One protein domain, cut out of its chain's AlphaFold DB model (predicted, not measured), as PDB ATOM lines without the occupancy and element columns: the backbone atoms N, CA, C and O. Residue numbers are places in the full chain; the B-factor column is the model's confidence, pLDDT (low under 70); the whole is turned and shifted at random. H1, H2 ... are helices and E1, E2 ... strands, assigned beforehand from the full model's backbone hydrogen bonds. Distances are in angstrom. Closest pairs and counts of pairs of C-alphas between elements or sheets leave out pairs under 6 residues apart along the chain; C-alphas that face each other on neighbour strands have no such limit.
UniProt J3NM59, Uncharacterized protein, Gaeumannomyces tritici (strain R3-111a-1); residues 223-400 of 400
ATOM      1  N   THR A 223     231.234 198.105 290.288       93.38
ATOM      2  CA  THR A 223     232.428 198.955 290.236       93.38
ATOM      3  C   THR A 223     233.500 198.529 291.229       93.38
ATOM      4  O   THR A 223     234.682 198.548 290.887       93.38
ATOM      5  N   GLU A 224     233.118 198.146 292.452       91.19
ATOM      6  CA  GLU A 224     234.085 197.796 293.496       91.19
ATOM      7  C   GLU A 224     234.716 196.432 293.212       91.19
ATOM      8  O   GLU A 224     235.935 196.276 293.301       91.19
ATOM      9  N   GLN A 225     233.905 195.462 292.791       89.62
ATOM     10  CA  GLN A 225     234.368 194.146 292.357       89.62
ATOM     11  C   GLN A 225     235.289 194.252 291.146       89.62
ATOM     12  O   GLN A 225     236.347 193.622 291.132       89.62
ATOM     13  N   ALA A 226     234.937 195.085 290.163       93.56
ATOM     14  CA  ALA A 226     235.779 195.298 288.997       93.56
ATOM     15  C   ALA A 226     237.120 195.937 289.371       93.56
ATOM     16  O   ALA A 226     238.173 195.430 288.982       93.56
ATOM     17  N   ALA A 227     237.102 196.993 290.189       93.81
ATOM     18  CA  ALA A 227     238.320 197.640 290.664       93.81
ATOM     19  C   ALA A 227     239.207 196.662 291.455       93.81
ATOM     20  O   ALA A 227     240.419 196.610 291.240       93.81
ATOM     21  N   SER A 228     238.612 195.864 292.347       89.88
ATOM     22  CA  SER A 228     239.319 194.847 293.130       89.88
ATOM     23  C   SER A 228     239.933 193.765 292.239       89.88
ATOM     24  O   SER A 228     241.120 193.455 292.369       89.88
ATOM     25  N   PHE A 229     239.174 193.241 291.272       89.81
ATOM     26  CA  PHE A 229     239.664 192.263 290.300       89.81
ATOM     27  C   PHE A 229     240.855 192.808 289.506       89.81
ATOM     28  O   PHE A 229     241.899 192.162 289.443       89.81
ATOM     29  N   ILE A 230     240.747 194.026 288.971       91.38
ATOM     30  CA  ILE A 230     241.815 194.658 288.186       91.38
ATOM     31  C   ILE A 230     243.072 194.866 289.036       91.38
ATOM     32  O   ILE A 230     244.165 194.453 288.640       91.38
ATOM     33  N   ASN A 231     242.925 195.456 290.227       88.25
ATOM     34  CA  ASN A 231     244.057 195.732 291.112       88.25
ATOM     35  C   ASN A 231     244.752 194.454 291.593       88.25
ATOM     36  O   ASN A 231     245.958 194.479 291.816       88.25
ATOM     37  N   SER A 232     244.012 193.359 291.757       82.75
ATOM     38  CA  SER A 232     244.557 192.123 292.316       82.75
ATOM     39  C   SER A 232     245.037 191.111 291.283       82.75
ATOM     40  O   SER A 232     245.949 190.349 291.584       82.75
ATOM     41  N   ARG A 233     244.439 191.067 290.087       81.56
ATOM     42  CA  ARG A 233     244.740 190.044 289.071       81.56
ATOM     43  C   ARG A 233     245.580 190.566 287.925       81.56
ATOM     44  O   ARG A 233     246.581 189.946 287.577       81.56
ATOM     45  N   LEU A 234     245.218 191.721 287.375       81.44
ATOM     46  CA  LEU A 234     245.918 192.259 286.206       81.44
ATOM     47  C   LEU A 234     247.280 192.845 286.589       81.44
ATOM     48  O   LEU A 234     248.225 192.792 285.809       81.44
ATOM     49  N   ARG A 235     247.429 193.308 287.838       74.00
ATOM     50  CA  ARG A 235     248.721 193.786 288.356       74.00
ATOM     51  C   ARG A 235     249.731 192.676 288.637       74.00
ATOM     52  O   ARG A 235     250.914 192.968 288.743       74.00
ATOM     53  N   SER A 236     249.302 191.416 288.735       73.88
ATOM     54  CA  SER A 236     250.204 190.279 288.971       73.88
ATOM     55  C   SER A 236     250.942 189.807 287.709       73.88
ATOM     56  O   SER A 236     251.502 188.713 287.715       73.88
ATOM     57  N   GLY A 237     250.918 190.588 286.623       76.00
ATOM     58  CA  GLY A 237     251.561 190.246 285.350       76.00
ATOM     59  C   GLY A 237     250.737 189.313 284.458       76.00
ATOM     60  O   GLY A 237     251.246 188.821 283.455       76.00
ATOM     61  N   LEU A 238     249.472 189.050 284.799       82.44
ATOM     62  CA  LEU A 238     248.588 188.219 283.984       82.44
ATOM     63  C   LEU A 238     247.961 189.061 282.869       82.44
ATOM     64  O   LEU A 238     247.404 190.130 283.125       82.44
ATOM     65  N   THR A 239     248.045 188.572 281.634       86.25
ATOM     66  CA  THR A 239     247.363 189.180 280.489       86.25
ATOM     67  C   THR A 239     245.904 188.746 280.488       86.25
ATOM     68  O   THR A 239     245.621 187.552 280.433       86.25
ATOM     69  N   CYS A 240     244.977 189.699 280.531       90.25
ATOM     70  CA  CYS A 240     243.553 189.423 280.364       90.25
ATOM     71  C   CYS A 240     243.166 189.627 278.903       90.25
ATOM     72  O   CYS A 240     243.356 190.720 278.360       90.25
ATOM     73  N   ARG A 241     242.629 188.583 278.267       90.38
ATOM     74  CA  ARG A 241     242.147 188.626 276.886       90.38
ATOM     75  C   ARG A 241     241.030 189.640 276.747       90.38
ATOM     76  O   ARG A 241     241.136 190.525 275.914       90.38
ATOM     77  N   SER A 242     239.980 189.512 277.544       93.75
ATOM     78  CA  SER A 242     238.819 190.379 277.416       93.75
ATOM     79  C   SER A 242     238.184 190.627 278.771       93.75
ATOM     80  O   SER A 242     237.919 189.700 279.541       93.75
ATOM     81  N   LEU A 243     237.953 191.901 279.061       94.88
ATOM     82  CA  LEU A 243     237.225 192.351 280.228       94.88
ATOM     83  C   LEU A 243     235.959 193.066 279.782       94.88
ATOM     84  O   LEU A 243     235.991 194.046 279.042       94.88
ATOM     85  N   GLU A 244     234.841 192.590 280.288       94.56
ATOM     86  CA  GLU A 244     233.530 193.153 280.062       94.56
ATOM     87  C   GLU A 244     233.000 193.725 281.372       94.56
ATOM     88  O   GLU A 244     232.965 193.036 282.389       94.56
ATOM     89  N   ILE A 245     232.589 194.992 281.372       94.50
ATOM     90  CA  ILE A 245     232.077 195.654 282.570       94.50
ATOM     91  C   ILE A 245     230.704 196.245 282.273       94.50
ATOM     92  O   ILE A 245     230.580 197.159 281.465       94.50
ATOM     93  N   SER A 246     229.662 195.755 282.933       92.25
ATOM     94  CA  SER A 246     228.309 196.287 282.803       92.25
ATOM     95  C   SER A 246     227.895 196.993 284.082       92.25
ATOM     96  O   SER A 246     227.669 196.354 285.100       92.25
ATOM     97  N   LEU A 247     227.809 198.321 284.047       92.06
ATOM     98  CA  LEU A 247     227.568 199.132 285.237       92.06
ATOM     99  C   LEU A 247     226.272 199.906 285.124       92.06
ATOM    100  O   LEU A 247     225.945 200.476 284.078       92.06
ATOM    101  N   ARG A 248     225.555 199.989 286.238       89.31
ATOM    102  CA  ARG A 248     224.383 200.839 286.369       89.31
ATOM    103  C   ARG A 248     224.603 201.855 287.477       89.31
ATOM    104  O   ARG A 248     224.597 201.528 288.658       89.31
ATOM    105  N   PHE A 249     224.791 203.108 287.089       91.56
ATOM    106  CA  PHE A 249     225.053 204.185 288.031       91.56
ATOM    107  C   PHE A 249     223.806 204.578 288.809       91.56
ATOM    108  O   PHE A 249     222.729 204.775 288.245       91.56
ATOM    109  N   THR A 250     223.984 204.752 290.113       90.62
ATOM    110  CA  THR A 250     222.958 205.323 290.982       90.62
ATOM    111  C   THR A 250     222.760 206.811 290.667       90.62
ATOM    112  O   THR A 250     223.689 207.458 290.168       90.62
ATOM    113  N   PRO A 251     221.588 207.396 290.985       89.25
ATOM    114  CA  PRO A 251     221.360 208.831 290.816       89.25
ATOM    115  C   PRO A 251     222.429 209.673 291.518       89.25
ATOM    116  O   PRO A 251     222.928 210.638 290.944       89.25
ATOM    117  N   LEU A 252     222.833 209.246 292.717       89.38
ATOM    118  CA  LEU A 252     223.891 209.878 293.493       89.38
ATOM    119  C   LEU A 252     225.216 209.922 292.726       89.38
ATOM    120  O   LEU A 252     225.855 210.965 292.663       89.38
ATOM    121  N   LEU A 253     225.625 208.795 292.134       91.00
ATOM    122  CA  LEU A 253     226.878 208.735 291.392       91.00
ATOM    123  C   LEU A 253     226.834 209.661 290.176       91.00
ATOM    124  O   LEU A 253     227.795 210.380 289.946       91.00
ATOM    125  N   THR A 254     225.718 209.700 289.441       89.88
ATOM    126  CA  THR A 254     225.571 210.630 288.310       89.88
ATOM    127  C   THR A 254     225.627 212.099 288.751       89.88
ATOM    128  O   THR A 254     226.301 212.896 288.108       89.88
ATOM    129  N   GLU A 255     225.027 212.450 289.896       87.56
ATOM    130  CA  GLU A 255     225.044 213.821 290.434       87.56
ATOM    131  C   GLU A 255     226.438 214.334 290.768       87.56
ATOM    132  O   GLU A 255     226.700 215.517 290.570       87.56
ATOM    133  N   LEU A 256     227.345 213.466 291.227       91.06
ATOM    134  CA  LEU A 256     228.731 213.853 291.516       91.06
ATOM    135  C   LEU A 256     229.460 214.401 290.285       91.06
ATOM    136  O   LEU A 256     230.391 215.194 290.417       91.06
ATOM    137  N   TYR A 257     229.032 213.993 289.091       90.81
ATOM    138  CA  TYR A 257     229.606 214.428 287.822       90.81
ATOM    139  C   TYR A 257     228.714 215.432 287.089       90.81
ATOM    140  O   TYR A 257     228.982 215.742 285.932       90.81
ATOM    141  N   PHE A 258     227.668 215.956 287.731       88.06
ATOM    142  CA  PHE A 258     226.801 216.985 287.166       88.06
ATOM    143  C   PHE A 258     227.048 218.342 287.837       88.06
ATOM    144  O   PHE A 258     227.045 218.465 289.061       88.06
ATOM    145  N   GLY A 259     227.233 219.391 287.035       81.38
ATOM    146  CA  GLY A 259     227.480 220.745 287.541       81.38
ATOM    147  C   GLY A 259     228.841 220.902 288.234       81.38
ATOM    148  O   GLY A 259     229.788 220.167 287.953       81.38
ATOM    149  N   THR A 260     228.928 221.867 289.155       71.19
ATOM    150  CA  THR A 260     230.092 222.110 290.033       71.19
ATOM    151  C   THR A 260     230.071 221.254 291.301       71.19
ATOM    152  O   THR A 260     230.931 221.413 292.160       71.19
ATOM    153  N   GLY A 261     229.087 220.359 291.454       61.72
ATOM    154  CA  GLY A 261     228.932 219.538 292.650       61.72
ATOM    155  C   GLY A 261     230.175 218.687 292.889       61.72
ATOM    156  O   GLY A 261     230.474 217.780 292.117       61.72
ATOM    157  N   GLU A 262     230.939 219.002 293.931       64.81
ATOM    158  CA  GLU A 262     232.129 218.236 294.324       64.81
ATOM    159  C   GLU A 262     231.805 217.171 295.376       64.81
ATOM    160  O   GLU A 262     232.580 216.232 295.560       64.81
ATOM    161  N   LYS A 263     230.678 217.315 296.088       74.50
ATOM    162  CA  LYS A 263     230.369 216.538 297.292       74.50
ATOM    163  C   LYS A 263     228.889 216.189 297.353       74.50
ATOM    164  O   LYS A 263     228.043 217.074 297.255       74.50
ATOM    165  N   ALA A 264     228.592 214.919 297.607       76.94
ATOM    166  CA  ALA A 264     227.261 214.476 297.985       76.94
ATOM    167  C   ALA A 264     227.309 213.832 299.378       76.94
ATOM    168  O   ALA A 264     228.070 212.893 299.636       76.94
ATOM    169  N   ALA A 265     226.510 214.366 300.303       73.06
ATOM    170  CA  ALA A 265     226.384 213.804 301.639       73.06
ATOM    171  C   ALA A 265     225.491 212.558 301.585       73.06
ATOM    172  O   ALA A 265     224.325 212.635 301.200       73.06
ATOM    173  N   ILE A 266     226.027 211.407 301.992       76.06
ATOM    174  CA  ILE A 266     225.246 210.180 302.170       76.06
ATOM    175  C   ILE A 266     224.895 210.058 303.647       76.06
ATOM    176  O   ILE A 266     225.786 210.025 304.499       76.06
ATOM    177  N   LYS A 267     223.600 209.950 303.957       78.12
ATOM    178  CA  LYS A 267     223.131 209.715 305.326       78.12
ATOM    179  C   LYS A 267     223.815 208.468 305.903       78.12
ATOM    180  O   LYS A 267     223.732 207.394 305.317       78.12
ATOM    181  N   GLY A 268     224.483 208.619 307.046       79.44
ATOM    182  CA  GLY A 268     225.146 207.518 307.752       79.44
ATOM    183  C   GLY A 268     226.588 207.223 307.327       79.44
ATOM    184  O   GLY A 268     227.201 206.343 307.923       79.44
ATOM    185  N   ARG A 269     227.170 207.946 306.355       78.19
ATOM    186  CA  ARG A 269     228.620 207.886 306.103       78.19
ATOM    187  C   ARG A 269     229.335 209.075 306.757       78.19
ATOM    188  O   ARG A 269     228.881 210.204 306.590       78.19
ATOM    189  N   PRO A 270     230.464 208.847 307.455       82.38
ATOM    190  CA  PRO A 270     231.197 209.913 308.139       82.38
ATOM    191  C   PRO A 270     231.905 210.863 307.165       82.38
ATOM    192  O   PRO A 270     232.143 212.019 307.501       82.38
ATOM    193  N   LYS A 271     232.234 210.392 305.955       85.19
ATOM    194  CA  LYS A 271     232.855 211.197 304.900       85.19
ATOM    195  C   LYS A 271     231.895 211.350 303.714       85.19
ATOM    196  O   LYS A 271     231.298 210.349 303.305       85.19
ATOM    197  N   PRO A 272     231.737 212.569 303.163       86.81
ATOM    198  CA  PRO A 272     230.977 212.772 301.938       86.81
ATOM    199  C   PRO A 272     231.662 212.040 300.784       86.81
ATOM    200  O   PRO A 272     232.890 211.986 300.722       86.81
ATOM    201  N   VAL A 273     230.864 211.494 299.870       89.81
ATOM    202  CA  VAL A 273     231.393 210.919 298.631       89.81
ATOM    203  C   VAL A 273     231.664 212.071 297.672       89.81
ATOM    204  O   VAL A 273     230.830 212.973 297.534       89.81
ATOM    205  N   THR A 274     232.839 212.067 297.050       92.19
ATOM    206  CA  THR A 274     233.273 213.121 296.126       92.19
ATOM    207  C   THR A 274     233.453 212.559 294.723       92.19
ATOM    208  O   THR A 274     233.492 211.342 294.535       92.19
ATOM    209  N   ALA A 275     233.576 213.433 293.724       90.88
ATOM    210  CA  ALA A 275     233.910 213.012 292.361       90.88
ATOM    211  C   ALA A 275     235.289 212.318 292.278       90.88
ATOM    212  O   ALA A 275     235.473 211.437 291.442       90.88
ATOM    213  N   ASP A 276     236.211 212.647 293.187       91.62
ATOM    214  CA  ASP A 276     237.565 212.079 293.227       91.62
ATOM    215  C   ASP A 276     237.699 210.852 294.148       91.62
ATOM    216  O   ASP A 276     238.670 210.107 294.045       91.62
ATOM    217  N   ASP A 277     236.730 210.601 295.033       91.81
ATOM    218  CA  ASP A 277     236.682 209.405 295.881       91.81
ATOM    219  C   ASP A 277     235.287 208.773 295.862       91.81
ATOM    220  O   ASP A 277     234.428 209.012 296.716       91.81
ATOM    221  N   ASN A 278     235.065 207.942 294.848       93.69
ATOM    222  CA  ASN A 278     233.874 207.116 294.699       93.69
ATOM    223  C   ASN A 278     234.216 205.810 293.955       93.69
ATOM    224  O   ASN A 278     235.288 205.703 293.349       93.69
ATOM    225  N   PRO A 279     233.321 204.806 293.965       94.62
ATOM    226  CA  PRO A 279     233.586 203.513 293.333       94.62
ATOM    227  C   PRO A 279     233.941 203.580 291.838       94.62
ATOM    228  O   PRO A 279     234.810 202.833 291.389       94.62
ATOM    229  N   TRP A 280     233.331 204.491 291.069       96.19
ATOM    230  CA  TRP A 280     233.656 204.671 289.648       96.19
ATOM    231  C   TRP A 280     235.067 205.226 289.451       96.19
ATOM    232  O   TRP A 280     235.830 204.701 288.638       96.19
ATOM    233  N   GLN A 281     235.440 206.234 290.237       96.06
ATOM    234  CA  GLN A 281     236.778 206.810 290.182       96.06
ATOM    235  C   GLN A 281     237.850 205.768 290.537       96.06
ATOM    236  O   GLN A 281     238.837 205.632 289.817       96.06
ATOM    237  N   ARG A 282     237.609 204.941 291.565       96.19
ATOM    238  CA  ARG A 282     238.511 203.839 291.954       96.19
ATOM    239  C   ARG A 282     238.662 202.780 290.859       96.19
ATOM    240  O   ARG A 282     239.760 202.250 290.679       96.19
ATOM    241  N   LEU A 283     237.585 202.475 290.129       96.75
ATOM    242  CA  LEU A 283     237.637 201.605 288.952       96.75
ATOM    243  C   LEU A 283     238.482 202.233 287.838       96.75
ATOM    244  O   LEU A 283     239.381 201.574 287.321       96.75
ATOM    245  N   CYS A 284     238.250 203.506 287.507       97.06
ATOM    246  CA  CYS A 284     239.047 204.213 286.503       97.06
ATOM    247  C   CYS A 284     240.530 204.249 286.889       97.06
ATOM    248  O   CYS A 284     241.394 203.979 286.060       97.06
ATOM    249  N   ASP A 285     240.842 204.508 288.157       95.75
ATOM    250  CA  ASP A 285     242.204 204.457 288.682       95.75
ATOM    251  C   ASP A 285     242.837 203.065 288.555       95.75
ATOM    252  O   ASP A 285     244.015 202.950 288.211       95.75
ATOM    253  N   ALA A 286     242.072 202.003 288.825       93.88
ATOM    254  CA  ALA A 286     242.536 200.629 288.652       93.88
ATOM    255  C   ALA A 286     242.858 200.334 287.181       93.88
ATOM    256  O   ALA A 286     243.907 199.756 286.899       93.88
ATOM    257  N   LEU A 287     242.006 200.782 286.254       94.31
ATOM    258  CA  LEU A 287     242.214 200.651 284.811       94.31
ATOM    259  C   LEU A 287     243.459 201.410 284.342       94.31
ATOM    260  O   LEU A 287     244.302 200.824 283.669       94.31
ATOM    261  N   VAL A 288     243.626 202.671 284.759       93.50
ATOM    262  CA  VAL A 288     244.811 203.485 284.425       93.50
ATOM    263  C   VAL A 288     246.083 202.779 284.892       93.50
ATOM    264  O   VAL A 288     247.017 202.599 284.111       93.50
ATOM    265  N   ARG A 289     246.106 202.306 286.145       90.12
ATOM    266  CA  ARG A 289     247.253 201.566 286.688       90.12
ATOM    267  C   ARG A 289     247.522 200.262 285.945       90.12
ATOM    268  O   ARG A 289     248.682 199.941 285.723       90.12
ATOM    269  N   ALA A 290     246.481 199.512 285.587       88.06
ATOM    270  CA  ALA A 290     246.621 198.247 284.872       88.06
ATOM    271  C   ALA A 290     247.049 198.429 283.406       88.06
ATOM    272  O   ALA A 290     247.615 197.505 282.833       88.06
ATOM    273  N   SER A 291     246.791 199.598 282.814       87.94
ATOM    274  CA  SER A 291     247.206 199.926 281.444       87.94
ATOM    275  C   SER A 291     248.622 200.499 281.329       87.94
ATOM    276  O   SER A 291     249.172 200.510 280.235       87.94
ATOM    277  N   SER A 292     249.216 200.977 282.431       84.75
ATOM    278  CA  SER A 292     250.518 201.653 282.394       84.75
ATOM    279  C   SER A 292     251.649 200.720 281.945       84.75
ATOM    280  O   SER A 292     251.828 199.627 282.495       84.75
ATOM    281  N   LYS A 293     252.474 201.200 281.004       70.31
ATOM    282  CA  LYS A 293     253.684 200.511 280.508       70.31
ATOM    283  C   LYS A 293     254.691 200.139 281.590       70.31
ATOM    284  O   LYS A 293     255.439 199.182 281.403       70.31
ATOM    285  N   ASP A 294     254.697 200.829 282.725       66.94
ATOM    286  CA  ASP A 294     255.626 200.520 283.819       66.94
ATOM    287  C   ASP A 294     255.367 199.130 284.420       66.94
ATOM    288  O   ASP A 294     256.289 198.481 284.912       66.94
ATOM    289  N   VAL A 295     254.135 198.618 284.306       60.69
ATOM    290  CA  VAL A 295     253.795 197.232 284.665       60.69
ATOM    291  C   VAL A 295     254.308 196.239 283.608       60.69
ATOM    292  O   VAL A 295     254.623 195.091 283.927       60.69
ATOM    293  N   ALA A 296     254.457 196.668 282.350       52.53
ATOM    294  CA  ALA A 296     254.829 195.808 281.227       52.53
ATOM    295  C   ALA A 296     256.326 195.444 281.185       52.53
ATOM    296  O   ALA A 296     256.669 194.386 280.650       52.53
ATOM    297  N   ASN A 297     257.204 196.242 281.807       52.31
ATOM    298  CA  ASN A 297     258.653 195.979 281.861       52.31
ATOM    299  C   ASN A 297     259.028 194.713 282.661       52.31
ATOM    300  O   ASN A 297     260.159 194.241 282.567       52.31
ATOM    301  N   GLY A 298     258.078 194.124 283.401       58.50
ATOM    302  CA  GLY A 298     258.216 192.822 284.066       58.50
ATOM    303  C   GLY A 298     257.711 191.615 283.260       58.50
ATOM    304  O   GLY A 298     257.723 190.505 283.786       58.50
ATOM    305  N   GLY A 299     257.267 191.800 282.010       54.00
ATOM    306  CA  GLY A 299     256.852 190.703 281.131       54.00
ATOM    307  C   GLY A 299     255.342 190.448 281.069       54.00
ATOM    308  O   GLY A 299     254.874 189.369 281.422       54.00
ATOM    309  N   GLY A 300     254.588 191.401 280.507       55.38
ATOM    310  CA  GLY A 300     253.370 191.064 279.752       55.38
ATOM    311  C   GLY A 300     252.018 191.137 280.472       55.38
ATOM    312  O   GLY A 300     251.035 190.624 279.939       55.38
ATOM    313  N   GLY A 301     251.911 191.787 281.631       63.09
ATOM    314  CA  GLY A 301     250.605 192.092 282.226       63.09
ATOM    315  C   GLY A 301     249.899 193.207 281.455       63.09
ATOM    316  O   GLY A 301     250.437 194.302 281.338       63.09
ATOM    317  N   GLY A 302     248.714 192.936 280.914       77.25
ATOM    318  CA  GLY A 302     247.941 193.918 280.160       77.25
ATOM    319  C   GLY A 302     246.559 193.394 279.801       77.25
ATOM    320  O   GLY A 302     246.299 192.191 279.833       77.25
ATOM    321  N   MET A 303     245.653 194.302 279.475       89.12
ATOM    322  CA  MET A 303     244.325 193.962 278.976       89.12
ATOM    323  C   MET A 303     244.336 194.084 277.454       89.12
ATOM    324  O   MET A 303     244.818 195.087 276.923       89.12
ATOM    325  N   ARG A 304     243.862 193.054 276.748       90.50
ATOM    326  CA  ARG A 304     243.771 193.080 275.284       90.50
ATOM    327  C   ARG A 304     242.488 193.770 274.846       90.50
ATOM    328  O   ARG A 304     242.581 194.759 274.132       90.50
ATOM    329  N   ASP A 305     241.343 193.317 275.340       93.31
ATOM    330  CA  ASP A 305     240.040 193.904 275.041       93.31
ATOM    331  C   ASP A 305     239.358 194.413 276.320       93.31
ATOM    332  O   ASP A 305     239.354 193.742 277.354       93.31
ATOM    333  N   LEU A 306     238.772 195.608 276.249       95.25
ATOM    334  CA  LEU A 306     237.922 196.186 277.285       95.25
ATOM    335  C   LEU A 306     236.623 196.670 276.660       95.25
ATOM    336  O   LEU A 306     236.618 197.550 275.796       95.25
ATOM    337  N   ARG A 307     235.503 196.160 277.162       94.50
ATOM    338  CA  ARG A 307     234.182 196.653 276.795       94.50
ATOM    339  C   ARG A 307     233.393 197.057 278.021       94.50
ATOM    340  O   ARG A 307     233.302 196.303 278.985       94.50
ATOM    341  N   MET A 308     232.813 198.249 277.983       94.50
ATOM    342  CA  MET A 308     232.040 198.794 279.091       94.50
ATOM    343  C   MET A 308     230.636 199.153 278.624       94.50
ATOM    344  O   MET A 308     230.498 199.895 277.664       94.50
ATOM    345  N   TRP A 309     229.601 198.688 279.321       92.62
ATOM    346  CA  TRP A 309     228.223 199.147 279.140       92.62
ATOM    347  C   TRP A 309     227.828 199.981 280.338       92.62
ATOM    348  O   TRP A 309     227.787 199.472 281.460       92.62
ATOM    349  N   LEU A 310     227.522 201.250 280.104       92.44
ATOM    350  CA  LEU A 310     227.171 202.170 281.171       92.44
ATOM    351  C   LEU A 310     225.705 202.557 281.059       92.44
ATOM    352  O   LEU A 310     225.215 202.987 280.016       92.44
ATOM    353  N   GLY A 311     224.999 202.404 282.168       89.12
ATOM    354  CA  GLY A 311     223.631 202.857 282.334       89.12
ATOM    355  C   GLY A 311     223.486 203.696 283.592       89.12
ATOM    356  O   GLY A 311     224.403 203.838 284.396       89.12
ATOM    357  N   SER A 312     222.284 204.219 283.795       87.81
ATOM    358  CA  SER A 312     221.871 204.801 285.069       87.81
ATOM    359  C   SER A 312     220.593 204.111 285.542       87.81
ATOM    360  O   SER A 312     219.818 203.600 284.726       87.81
ATOM    361  N   SER A 313     220.355 204.078 286.848       85.94
ATOM    362  CA  SER A 313     219.044 203.759 287.416       85.94
ATOM    363  C   SER A 313     218.143 204.994 287.541       85.94
ATOM    364  O   SER A 313     216.951 204.846 287.791       85.94
ATOM    365  N   ASP A 314     218.662 206.206 287.302       82.44
ATOM    366  CA  ASP A 314     217.876 207.443 287.330       82.44
ATOM    367  C   ASP A 314     216.840 207.450 286.194       82.44
ATOM    368  O   ASP A 314     217.160 207.153 285.041       82.44
ATOM    369  N   LEU A 315     215.587 207.784 286.504       79.44
ATOM    370  CA  LEU A 315     214.518 207.887 285.506       79.44
ATOM    371  C   LEU A 315     214.730 209.065 284.553       79.44
ATOM    372  O   LEU A 315     214.186 209.074 283.449       79.44
ATOM    373  N   ARG A 316     215.526 210.058 284.959       82.00
ATOM    374  CA  ARG A 316     215.840 211.200 284.108       82.00
ATOM    375  C   ARG A 316     216.736 210.791 282.937       82.00
ATOM    376  O   ARG A 316     217.515 209.833 283.032       82.00
ATOM    377  N   PRO A 317     216.652 211.533 281.820       81.19
ATOM    378  CA  PRO A 317     217.575 211.375 280.708       81.19
ATOM    379  C   PRO A 317     219.033 211.537 281.150       81.19
ATOM    380  O   PRO A 317     219.351 212.433 281.934       81.19
ATOM    381  N   TRP A 318     219.913 210.689 280.609       86.19
ATOM    382  CA  TRP A 318     221.353 210.676 280.900       86.19
ATOM    383  C   TRP A 318     221.988 212.064 280.751       86.19
ATOM    384  O   TRP A 318     222.716 212.533 281.625       86.19
ATOM    385  N   HIS A 319     221.614 212.772 279.687       83.25
ATOM    386  CA  HIS A 319     222.180 214.066 279.323       83.25
ATOM    387  C   HIS A 319     221.856 215.198 280.309       83.25
ATOM    388  O   HIS A 319     222.552 216.207 280.310       83.25
ATOM    389  N   LYS A 320     220.843 215.029 281.170       84.38
ATOM    390  CA  LYS A 320     220.461 216.002 282.214       84.38
ATOM    391  C   LYS A 320     221.169 215.769 283.545       84.38
ATOM    392  O   LYS A 320     220.857 216.447 284.520       84.38
ATOM    393  N   ARG A 321     222.014 214.739 283.632       85.25
ATOM    394  CA  ARG A 321     222.510 214.209 284.911       85.25
ATOM    395  C   ARG A 321     223.973 213.829 284.900       85.25
ATOM    396  O   ARG A 321     224.490 213.496 285.953       85.25
ATOM    397  N   VAL A 322     224.630 213.852 283.749       88.44
ATOM    398  CA  VAL A 322     226.026 213.452 283.625       88.44
ATOM    399  C   VAL A 322     226.727 214.435 282.706       88.44
ATOM    400  O   VAL A 322     226.307 214.610 281.564       88.44
ATOM    401  N   TYR A 323     227.803 215.054 283.195       92.19
ATOM    402  CA  TYR A 323     228.785 215.680 282.320       92.19
ATOM    403  C   TYR A 323     229.812 214.620 281.956       92.19
ATOM    404  O   TYR A 323     230.675 214.273 282.764       92.19
ATOM    405  N   GLU A 324     229.670 214.043 280.764       94.00
ATOM    406  CA  GLU A 324     230.459 212.887 280.340       94.00
ATOM    407  C   GLU A 324     231.953 213.205 280.356       94.00
ATOM    408  O   GLU A 324     232.729 212.412 280.880       94.00
ATOM    409  N   ASN A 325     232.361 214.396 279.917       93.75
ATOM    410  CA  ASN A 325     233.771 214.787 279.945       93.75
ATOM    411  C   ASN A 325     234.357 214.753 281.361       93.75
ATOM    412  O   ASN A 325     235.485 214.306 281.547       93.75
ATOM    413  N   ARG A 326     233.571 215.128 282.378       93.38
ATOM    414  CA  ARG A 326     233.981 215.039 283.786       93.38
ATOM    415  C   ARG A 326     233.966 213.593 284.286       93.38
ATOM    416  O   ARG A 326     234.924 213.165 284.921       93.38
ATOM    417  N   LEU A 327     232.912 212.839 283.973       94.81
ATOM    418  CA  LEU A 327     232.765 211.427 284.341       94.81
ATOM    419  C   LEU A 327     233.901 210.558 283.775       94.81
ATOM    420  O   LEU A 327     234.408 209.673 284.462       94.81
ATOM    421  N   PHE A 328     234.307 210.806 282.531       96.44
ATOM    422  CA  PHE A 328     235.327 210.037 281.819       96.44
ATOM    423  C   PHE A 328     236.724 210.649 281.898       96.44
ATOM    424  O   PHE A 328     237.664 210.013 281.427       96.44
ATOM    425  N   ALA A 329     236.905 211.815 282.529       95.56
ATOM    426  CA  ALA A 329     238.194 212.509 282.606       95.56
ATOM    427  C   ALA A 329     239.334 211.599 283.085       95.56
ATOM    428  O   ALA A 329     240.461 211.674 282.591       95.56
ATOM    429  N   ARG A 330     239.055 210.707 284.047       96.38
ATOM    430  CA  ARG A 330     240.050 209.733 284.501       96.38
ATOM    431  C   ARG A 330     240.239 208.576 283.527       96.38
ATOM    432  O   ARG A 330     241.377 208.177 283.300       96.38
ATOM    433  N   LEU A 331     239.157 208.061 282.952       95.81
ATOM    434  CA  LEU A 331     239.196 206.964 281.985       95.81
ATOM    435  C   LEU A 331     239.958 207.350 280.704       95.81
ATOM    436  O   LEU A 331     240.633 206.512 280.119       95.81
ATOM    437  N   MET A 332     239.940 208.629 280.318       96.00
ATOM    438  CA  MET A 332     240.738 209.164 279.205       96.00
ATOM    439  C   MET A 332     242.258 209.047 279.423       96.00
ATOM    440  O   MET A 332     243.024 209.211 278.481       96.00
ATOM    441  N   LYS A 333     242.709 208.756 280.650       95.44
ATOM    442  CA  LYS A 333     244.128 208.536 280.977       95.44
ATOM    443  C   LYS A 333     244.547 207.064 280.877       95.44
ATOM    444  O   LYS A 333     245.689 206.752 281.198       95.44
ATOM    445  N   VAL A 334     243.632 206.162 280.522       93.38
ATOM    446  CA  VAL A 334     243.934 204.741 280.308       93.38
ATOM    447  C   VAL A 334     244.715 204.606 279.006       93.38
ATOM    448  O   VAL A 334     244.284 205.117 277.972       93.38
ATOM    449  N   GLU A 335     245.856 203.919 279.038       90.69
ATOM    450  CA  GLU A 335     246.573 203.597 277.807       90.69
ATOM    451  C   GLU A 335     245.747 202.613 276.982       90.69
ATOM    452  O   GLU A 335     245.195 201.647 277.517       90.69
ATOM    453  N   LYS A 336     245.652 202.864 275.673       84.38
ATOM    454  CA  LYS A 336     244.818 202.060 274.781       84.38
ATOM    455  C   LYS A 336     245.239 200.577 274.857       84.38
ATOM    456  O   LYS A 336     246.400 200.276 274.565       84.38
ATOM    457  N   PRO A 337     244.317 199.661 275.215       80.69
ATOM    458  CA  PRO A 337     244.509 198.221 275.094       80.69
ATOM    459  C   PRO A 337     245.029 197.818 273.711       80.69
ATOM    460  O   PRO A 337     244.823 198.519 272.721       80.69
ATOM    461  N   THR A 338     245.687 196.661 273.627       77.50
ATOM    462  CA  THR A 338     246.221 196.169 272.340       77.50
ATOM    463  C   THR A 338     245.125 195.849 271.321       77.50
ATOM    464  O   THR A 338     245.374 195.925 270.120       77.50
ATOM    465  N   GLY A 339     243.930 195.497 271.793       86.19
ATOM    466  CA  GLY A 339     242.740 195.241 270.993       86.19
ATOM    467  C   GLY A 339     241.710 196.366 271.102       86.19
ATOM    468  O   GLY A 339     242.015 197.547 270.916       86.19
ATOM    469  N   ALA A 340     240.458 195.989 271.343       87.81
ATOM    470  CA  ALA A 340     239.328 196.904 271.378       87.81
ATOM    471  C   ALA A 340     239.173 197.560 272.756       87.81
ATOM    472  O   ALA A 340     239.185 196.888 273.784       87.81
ATOM    473  N   PHE A 341     238.939 198.873 272.776       95.06
ATOM    474  CA  PHE A 341     238.451 199.576 273.959       95.06
ATOM    475  C   PHE A 341     237.176 200.314 273.579       95.06
ATOM    476  O   PHE A 341     237.234 201.327 272.885       95.06
ATOM    477  N   VAL A 342     236.034 199.758 273.983       94.50
ATOM    478  CA  VAL A 342     234.706 200.227 273.581       94.50
ATOM    479  C   VAL A 342     233.869 200.584 274.803       94.50
ATOM    480  O   VAL A 342     233.706 199.771 275.714       94.50
ATOM    481  N   VAL A 343     233.290 201.780 274.799       95.06
ATOM    482  CA  VAL A 343     232.339 202.243 275.813       95.06
ATOM    483  C   VAL A 343     230.959 202.412 275.174       95.06
ATOM    484  O   VAL A 343     230.714 203.325 274.390       95.06
ATOM    485  N   ASP A 344     230.035 201.524 275.516       91.88
ATOM    486  CA  ASP A 344     228.629 201.599 275.150       91.88
ATOM    487  C   ASP A 344     227.882 202.528 276.125       91.88
ATOM    488  O   ASP A 344     227.756 202.246 277.321       91.88
ATOM    489  N   LEU A 345     227.369 203.641 275.594       92.19
ATOM    490  CA  LEU A 345     226.652 204.683 276.323       92.19
ATOM    491  C   LEU A 345     225.157 204.725 275.969       92.19
ATOM    492  O   LEU A 345     224.753 204.314 274.873       92.19
ATOM    493  N   PRO A 346     224.321 205.298 276.852       88.44
ATOM    494  CA  PRO A 346     222.924 205.567 276.540       88.44
ATOM    495  C   PRO A 346     222.787 206.569 275.387       88.44
ATOM    496  O   PRO A 346     223.541 207.543 275.291       88.44
ATOM    497  N   LEU A 347     221.778 206.362 274.537       85.31
ATOM    498  CA  LEU A 347     221.368 207.333 273.527       85.31
ATOM    499  C   LEU A 347     220.964 208.658 274.190       85.31
ATOM    500  O   LEU A 347     220.180 208.676 275.142       85.31
ATOM    501  N   LEU A 348     221.488 209.767 273.666       84.81
ATOM    502  CA  LEU A 348     221.021 211.100 274.031       84.81
ATOM    503  C   LEU A 348     219.716 211.363 273.266       84.81
ATOM    504  O   LEU A 348     219.681 211.122 272.055       84.81
ATOM    505  N   PRO A 349     218.641 211.828 273.921       78.94
ATOM    506  CA  PRO A 349     217.438 212.210 273.199       78.94
ATOM    507  C   PRO A 349     217.756 213.348 272.225       78.94
ATOM    508  O   PRO A 349     218.652 214.161 272.463       78.94
ATOM    509  N   TYR A 350     216.996 213.407 271.133       78.38
ATOM    510  CA  TYR A 350     217.007 214.571 270.261       78.38
ATOM    511  C   TYR A 350     216.396 215.746 271.032       78.38
ATOM    512  O   TYR A 350     215.180 215.836 271.197       78.38
ATOM    513  N   GLU A 351     217.247 216.619 271.555       77.38
ATOM    514  CA  GLU A 351     216.854 217.931 272.053       77.38
ATOM    515  C   GLU A 351     217.490 218.987 271.130       77.38
ATOM    516  O   GLU A 351     218.622 218.780 270.686       77.38
ATOM    517  N   PRO A 352     216.781 220.089 270.807       74.06
ATOM    518  CA  PRO A 352     217.368 221.210 270.075       74.06
ATOM    519  C   PRO A 352     218.644 221.685 270.778       74.06
ATOM    520  O   PRO A 352     218.701 221.624 272.008       74.06
ATOM    521  N   ASP A 353     219.630 222.186 270.033       69.56
ATOM    522  CA  ASP A 353     220.948 222.544 270.584       69.56
ATOM    523  C   ASP A 353     220.867 223.527 271.768       69.56
ATOM    524  O   ASP A 353     221.661 223.437 272.695       69.56
ATOM    525  N   GLU A 354     219.840 224.381 271.812       67.06
ATOM    526  CA  GLU A 354     219.564 225.304 272.928       67.06
ATOM    527  C   GLU A 354     219.236 224.611 274.266       67.06
ATOM    528  O   GLU A 354     219.322 225.228 275.327       67.06
ATOM    529  N   LYS A 355     218.813 223.341 274.230       69.75
ATOM    530  CA  LYS A 355     218.474 222.522 275.408       69.75
ATOM    531  C   LYS A 355     219.494 221.424 275.688       69.75
ATOM    532  O   LYS A 355     219.463 220.842 276.776       69.75
ATOM    533  N   ARG A 356     220.395 221.141 274.740       69.81
ATOM    534  CA  ARG A 356     221.577 220.327 275.031       69.81
ATOM    535  C   ARG A 356     222.388 221.040 276.109       69.81
ATOM    536  O   ARG A 356     222.382 222.264 276.185       69.81
ATOM    537  N   GLY A 357     223.014 220.262 276.995       71.44
ATOM    538  CA  GLY A 357     223.853 220.807 278.061       71.44
ATOM    539  C   GLY A 357     224.942 221.750 277.532       71.44
ATOM    540  O   GLY A 357     225.097 221.939 276.328       71.44
ATOM    541  N   LEU A 358     225.719 222.343 278.439       76.81
ATOM    542  CA  LEU A 358     226.791 223.270 278.067       76.81
ATOM    543  C   LEU A 358     227.716 222.650 276.991       76.81
ATOM    544  O   LEU A 358     228.022 221.461 277.087       76.81
ATOM    545  N   PRO A 359     228.181 223.402 275.980       77.75
ATOM    546  CA  PRO A 359     229.146 222.887 275.008       77.75
ATOM    547  C   PRO A 359     230.379 222.279 275.691       77.75
ATOM    548  O   PRO A 359     230.858 222.820 276.690       77.75
ATOM    549  N   GLY A 360     230.900 221.167 275.166       84.81
ATOM    550  CA  GLY A 360     232.045 220.476 275.765       84.81
ATOM    551  C   GLY A 360     231.671 219.643 276.992       84.81
ATOM    552  O   GLY A 360     232.512 219.399 277.858       84.81
ATOM    553  N   THR A 361     230.412 219.218 277.089       88.38
ATOM    554  CA  THR A 361     229.923 218.358 278.176       88.38
ATOM    555  C   THR A 361     229.942 216.885 277.781       88.38
ATOM    556  O   THR A 361     230.122 216.023 278.649       88.38
ATOM    557  N   TYR A 362     229.755 216.591 276.494       92.31
ATOM    558  CA  TYR A 362     229.590 215.232 275.986       92.31
ATOM    559  C   TYR A 362     230.841 214.748 275.256       92.31
ATOM    560  O   TYR A 362     231.631 215.549 274.753       92.31
ATOM    561  N   LEU A 363     231.000 213.426 275.160       93.75
ATOM    562  CA  LEU A 363     232.133 212.847 274.439       93.75
ATOM    563  C   LEU A 363     232.093 213.132 272.931       93.75
ATOM    564  O   LEU A 363     233.140 213.113 272.294       93.75
ATOM    565  N   GLU A 364     230.921 213.404 272.341       92.62
ATOM    566  CA  GLU A 364     230.815 213.837 270.936       92.62
ATOM    567  C   GLU A 364     231.473 215.180 270.658       92.62
ATOM    568  O   GLU A 364     231.827 215.443 269.509       92.62
ATOM    569  N   ASP A 365     231.628 216.013 271.688       91.38
ATOM    570  CA  ASP A 365     232.280 217.311 271.560       91.38
ATOM    571  C   ASP A 365     233.812 217.159 271.470       91.38
ATOM    572  O   ASP A 365     234.507 218.105 271.103       91.38
ATOM    573  N   ILE A 366     234.347 215.972 271.792       93.50
ATOM    574  CA  ILE A 366     235.774 215.654 271.713       93.50
ATOM    575  C   ILE A 366     236.092 215.075 270.320       93.50
ATOM    576  O   ILE A 366     235.443 214.113 269.890       93.50
ATOM    577  N   PRO A 367     237.104 215.601 269.602       93.81
ATOM    578  CA  PRO A 367     237.512 215.072 268.306       93.81
ATOM    579  C   PRO A 367     237.819 213.569 268.332       93.81
ATOM    580  O   PRO A 367     238.488 213.040 269.226       93.81
ATOM    581  N   ARG A 368     237.365 212.856 267.294       89.06
ATOM    582  CA  ARG A 368     237.687 211.431 267.123       89.06
ATOM    583  C   ARG A 368     239.203 211.256 267.026       89.06
ATOM    584  O   ARG A 368     239.831 211.837 266.148       89.06
ATOM    585  N   GLY A 369     239.760 210.411 267.888       89.56
ATOM    586  CA  GLY A 369     241.199 210.137 267.971       89.56
ATOM    587  C   GLY A 369     241.870 210.696 269.226       89.56
ATOM    588  O   GLY A 369     242.935 210.208 269.585       89.56
ATOM    589  N   GLU A 370     241.240 211.645 269.926       93.31
ATOM    590  CA  GLU A 370     241.741 212.133 271.222       93.31
ATOM    591  C   GLU A 370     241.346 211.218 272.391       93.31
ATOM    592  O   GLU A 370     242.005 211.198 273.428       93.31
ATOM    593  N   LEU A 371     240.287 210.423 272.220       95.06
ATOM    594  CA  LEU A 371     239.852 209.440 273.209       95.06
ATOM    595  C   LEU A 371     240.673 208.143 273.087       95.06
ATOM    596  O   LEU A 371     240.857 207.643 271.973       95.06
ATOM    597  N   PRO A 372     241.094 207.521 274.206       95.19
ATOM    598  CA  PRO A 372     241.778 206.225 274.168       95.19
ATOM    599  C   PRO A 372     240.825 205.054 273.874       95.19
ATOM    600  O   PRO A 372     241.270 203.912 273.757       95.19
ATOM    601  N   PHE A 373     239.524 205.329 273.755       95.94
ATOM    602  CA  PHE A 373     238.471 204.362 273.482       95.94
ATOM    603  C   PHE A 373     237.528 204.847 272.383       95.94
ATOM    604  O   PHE A 373     237.330 206.043 272.167       95.94
ATOM    605  N   GLU A 374     236.904 203.885 271.718       95.12
ATOM    606  CA  GLU A 374     235.728 204.115 270.895       95.12
ATOM    607  C   GLU A 374     234.496 204.139 271.795       95.12
ATOM    608  O   GLU A 374     234.422 203.411 272.785       95.12
ATOM    609  N   PHE A 375     233.503 204.954 271.457       94.75
ATOM    610  CA  PHE A 375     232.216 204.891 272.133       94.75
ATOM    611  C   PHE A 375     231.078 204.753 271.133       94.75
ATOM    612  O   PHE A 375     231.092 205.295 270.024       94.75
ATOM    613  N   THR A 376     230.073 204.001 271.548       92.25
ATOM    614  CA  THR A 376     228.865 203.716 270.784       92.25
ATOM    615  C   THR A 376     227.669 204.115 271.619       92.25
ATOM    616  O   THR A 376     227.644 203.917 272.829       92.25
ATOM    617  N   ARG A 377     226.650 204.688 270.979       89.44
ATOM    618  CA  ARG A 377     225.371 204.947 271.637       89.44
ATOM    619  C   ARG A 377     224.345 203.943 271.174       89.44
ATOM    620  O   ARG A 377     224.164 203.752 269.972       89.44
ATOM    621  N   SER A 378     223.670 203.332 272.132       80.56
ATOM    622  CA  SER A 378     222.549 202.434 271.883       80.56
ATOM    623  C   SER A 378     221.315 202.947 272.606       80.56
ATOM    624  O   SER A 378     221.419 203.700 273.581       80.56
ATOM    625  N   ALA A 379     220.136 202.591 272.093       69.31
ATOM    626  CA  ALA A 379     218.885 202.933 272.746       69.31
ATOM    627  C   ALA A 379     218.953 202.464 274.202       69.31
ATOM    628  O   ALA A 379     219.156 201.284 274.490       69.31
ATOM    629  N   ARG A 380     218.809 203.412 275.132       64.62
ATOM    630  CA  ARG A 380     218.554 203.047 276.517       64.62
ATOM    631  C   ARG A 380     217.190 202.393 276.518       64.62
ATOM    632  O   ARG A 380     216.239 202.939 275.959       64.62
ATOM    633  N   THR A 381     217.057 201.292 277.222       56.00
ATOM    634  CA  THR A 381     215.730 200.820 277.558       56.00
ATOM    635  C   THR A 381     215.045 201.880 278.414       56.00
ATOM    636  O   THR A 381     215.585 202.368 279.410       56.00
ATOM    637  N   ASN A 382     213.907 202.362 277.922       55.75
ATOM    638  CA  ASN A 382     213.290 203.595 278.382       55.75
ATOM    639  C   ASN A 382     212.653 203.403 279.766       55.75
ATOM    640  O   ASN A 382     211.463 203.116 279.863       55.75
ATOM    641  N   ASN A 383     213.441 203.590 280.830       55.94
ATOM    642  CA  ASN A 383     213.015 203.409 282.224       55.94
ATOM    643  C   ASN A 383     211.727 204.174 282.593       55.94
ATOM    644  O   ASN A 383     210.999 203.747 283.488       55.94
ATOM    645  N   TRP A 384     211.423 205.282 281.904       54.38
ATOM    646  CA  TRP A 384     210.187 206.039 282.099       54.38
ATOM    647  C   TRP A 384     208.951 205.305 281.564       54.38
ATOM    648  O   TRP A 384     207.956 205.198 282.280       54.38
ATOM    649  N   MET A 385     209.018 204.739 280.352       55.56
ATOM    650  CA  MET A 385     207.915 203.919 279.823       55.56
ATOM    651  C   MET A 385     207.634 202.712 280.720       55.56
ATOM    652  O   MET A 385     206.476 202.373 280.928       55.56
ATOM    653  N   LEU A 386     208.665 202.126 281.331       56.06
ATOM    654  CA  LEU A 386     208.495 201.021 282.282       56.06
ATOM    655  C   LEU A 386     207.796 201.467 283.565       56.06
ATOM    656  O   LEU A 386     206.955 200.755 284.104       56.06
ATOM    657  N   HIS A 387     208.140 202.653 284.074       55.22
ATOM    658  CA  HIS A 387     207.481 203.203 285.254       55.22
ATOM    659  C   HIS A 387     205.988 203.434 284.990       55.22
ATOM    660  O   HIS A 387     205.156 203.079 285.824       55.22
ATOM    661  N   ILE A 388     205.647 203.955 283.808       62.25
ATOM    662  CA  ILE A 388     204.257 204.124 283.372       62.25
ATOM    663  C   ILE A 388     203.561 202.768 283.210       62.25
ATOM    664  O   ILE A 388     202.476 202.587 283.759       62.25
ATOM    665  N   ASN A 389     204.186 201.800 282.533       59.12
ATOM    666  CA  ASN A 389     203.638 200.449 282.376       59.12
ATOM    667  C   ASN A 389     203.370 199.789 283.733       59.12
ATOM    668  O   ASN A 389     202.313 199.199 283.926       59.12
ATOM    669  N   ARG A 390     204.263 199.973 284.714       61.09
ATOM    670  CA  ARG A 390     204.071 199.497 286.089       61.09
ATOM    671  C   ARG A 390     202.885 200.162 286.779       61.09
ATOM    672  O   ARG A 390     202.113 199.469 287.433       61.09
ATOM    673  N   ILE A 391     202.749 201.485 286.680       68.94
ATOM    674  CA  ILE A 391     201.605 202.199 287.270       68.94
ATOM    675  C   ILE A 391     200.300 201.687 286.660       68.94
ATOM    676  O   ILE A 391     199.345 201.443 287.391       68.94
ATOM    677  N   ASN A 392     200.273 201.492 285.341       69.56
ATOM    678  CA  ASN A 392     199.101 200.976 284.642       69.56
ATOM    679  C   ASN A 392     198.794 199.534 285.061       69.56
ATOM    680  O   ASN A 392     197.673 199.249 285.457       69.56
ATOM    681  N   HIS A 393     199.800 198.665 285.136       65.56
ATOM    682  CA  HIS A 393     199.608 197.292 285.594       65.56
ATOM    683  C   HIS A 393     199.112 197.219 287.048       65.56
ATOM    684  O   HIS A 393     198.221 196.432 287.372       65.56
ATOM    685  N   LEU A 394     199.681 198.013 287.960       68.31
ATOM    686  CA  LEU A 394     199.221 198.037 289.351       68.31
ATOM    687  C   LEU A 394     197.769 198.525 289.455       68.31
ATOM    688  O   LEU A 394     197.038 198.053 290.322       68.31
ATOM    689  N   ARG A 395     197.340 199.424 288.558       71.56
ATOM    690  CA  ARG A 395     195.931 199.819 288.437       71.56
ATOM    691  C   ARG A 395     195.064 198.661 287.954       71.56
ATOM    692  O   ARG A 395     194.023 198.438 288.562       71.56
ATOM    693  N   ASP A 396     195.511 197.905 286.957       74.94
ATOM    694  CA  ASP A 396     194.760 196.762 286.426       74.94
ATOM    695  C   ASP A 396     194.556 195.669 287.492       74.94
ATOM    696  O   ASP A 396     193.444 195.182 287.653       74.94
ATOM    697  N   ILE A 397     195.583 195.362 288.304       75.19
ATOM    698  CA  ILE A 397     195.464 194.425 289.443       75.19
ATOM    699  C   ILE A 397     194.498 194.954 290.509       75.19
ATOM    700  O   ILE A 397     193.784 194.180 291.128       75.19
ATOM    701  N   SER A 398     194.476 196.264 290.763       71.38
ATOM    702  CA  SER A 398     193.581 196.835 291.781       71.38
ATOM    703  C   SER A 398     192.103 196.855 291.369       71.38
ATOM    704  O   SER A 398     191.245 197.114 292.209       71.38
ATOM    705  N   GLN A 399     191.819 196.642 290.081       76.31
ATOM    706  CA  GLN A 399     190.467 196.649 289.514       76.31
ATOM    707  C   GLN A 399     189.918 195.239 289.246       76.31
ATOM    708  O   GLN A 399     188.726 195.114 288.960       76.31
ATOM    709  N   SER A 400     190.764 194.210 289.335       66.06
ATOM    710  CA  SER A 400     190.400 192.787 289.288       66.06
ATOM    711  C   SER A 400     190.221 192.222 290.686       66.06
ATOM    712  O   SER A 400     189.251 191.460 290.887       66.06
TER     713      SER A 400
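What this domain is: This is residues 223 to 400 of the 400 residues of an uncharacterized protein of Gaeumannomyces tritici (strain R3-111a-1) (UniProt J3NM59). A twisted wall of four parallel strands, E1 to E4, has two helices, H1 and H3, packed side by side near its first strands E1 and E2, while the short helices H2 and H5 lie near each other among long loops. Residues 388 to 400, mostly the last helix H6, stick out as a free arm and make the length. The printed part has 178 residues with six named helices and four named strands, along the chain H1 E1 H2 H3 H4 E2 H5 E3 E4 H6; the sheet order is E1 E2 E3 E4, and the class is mixed. It is only just compact, close to loose, with a radius of gyration of the C-alphas of 18.6 A and spans of 67 by 37 by 34 A.

How they stand to each other: H1, residues 223 to 236, is on the sheet at a height over the sheet of 8.1 A and only just over none of its strands, with 2 of its 14 C-alphas falling on one of them; its closest C-alphas to E1, residues 240 to 249, are those of Leu 234 and Cys 240, 6.9 A apart. H2, residues 251 to 256, only just on the sheet with 5 pairs of C-alphas within 10 A, only grazes it. H3, residues 279 to 291, also only grazes it. H1 and H3 touch, closest at the C-alphas of Ala 227 and Leu 283, 4.4 A, with a shallow tilt of 20 degrees, the same way. H4, residues 293 to 296, meets H3 only through their link. E2, residues 303 to 312, is parallel to E1; N 245 and O 307 are 2.8 A apart. H5, residues 324 to 328, is near H2 and H3, and not on the sheet. E3, residues 341 to 346, is parallel to E2, with N 344 and O 308 at 2.7 A. E2, H5 and E3 form a strand-helix-strand unit, two parallel neighbour strands with a helix between, and its crossover is right-handed; E1, H2 H3 H4 and E2 form another. E4, residues 374 to 378, is an edge strand parallel to E3, with N 343 and O 374 at 2.8 A. H6, residues 383 to 399, touches no helix. Every O i to N i+4 pair is within hydrogen-bond range in H2, H3, H5 and H6; in H1 8 of 10 are, and H4 is too short for one.

Where its parts are: H1 begins at C-alpha 223 (232.428, 198.955, 290.236) and spans 19.8 A. E1 spans 24.9 A, H3 18.4 A, E2 25.7 A and E3 16.8 A. H6 spans 24.6 A and ends at C-alpha 399 (190.467, 196.649, 289.514).

The domain as a whole: The C-alphas of Asn 297 and Ser 400 are farthest apart, 68.7 A. The printed part has no cut. The links H2 to H3, E2 to H5, H5 to E3 and E3 to E4 are long. pLDDT is under 70 in 31 residues, among them 294 to 301 and 379 to 394.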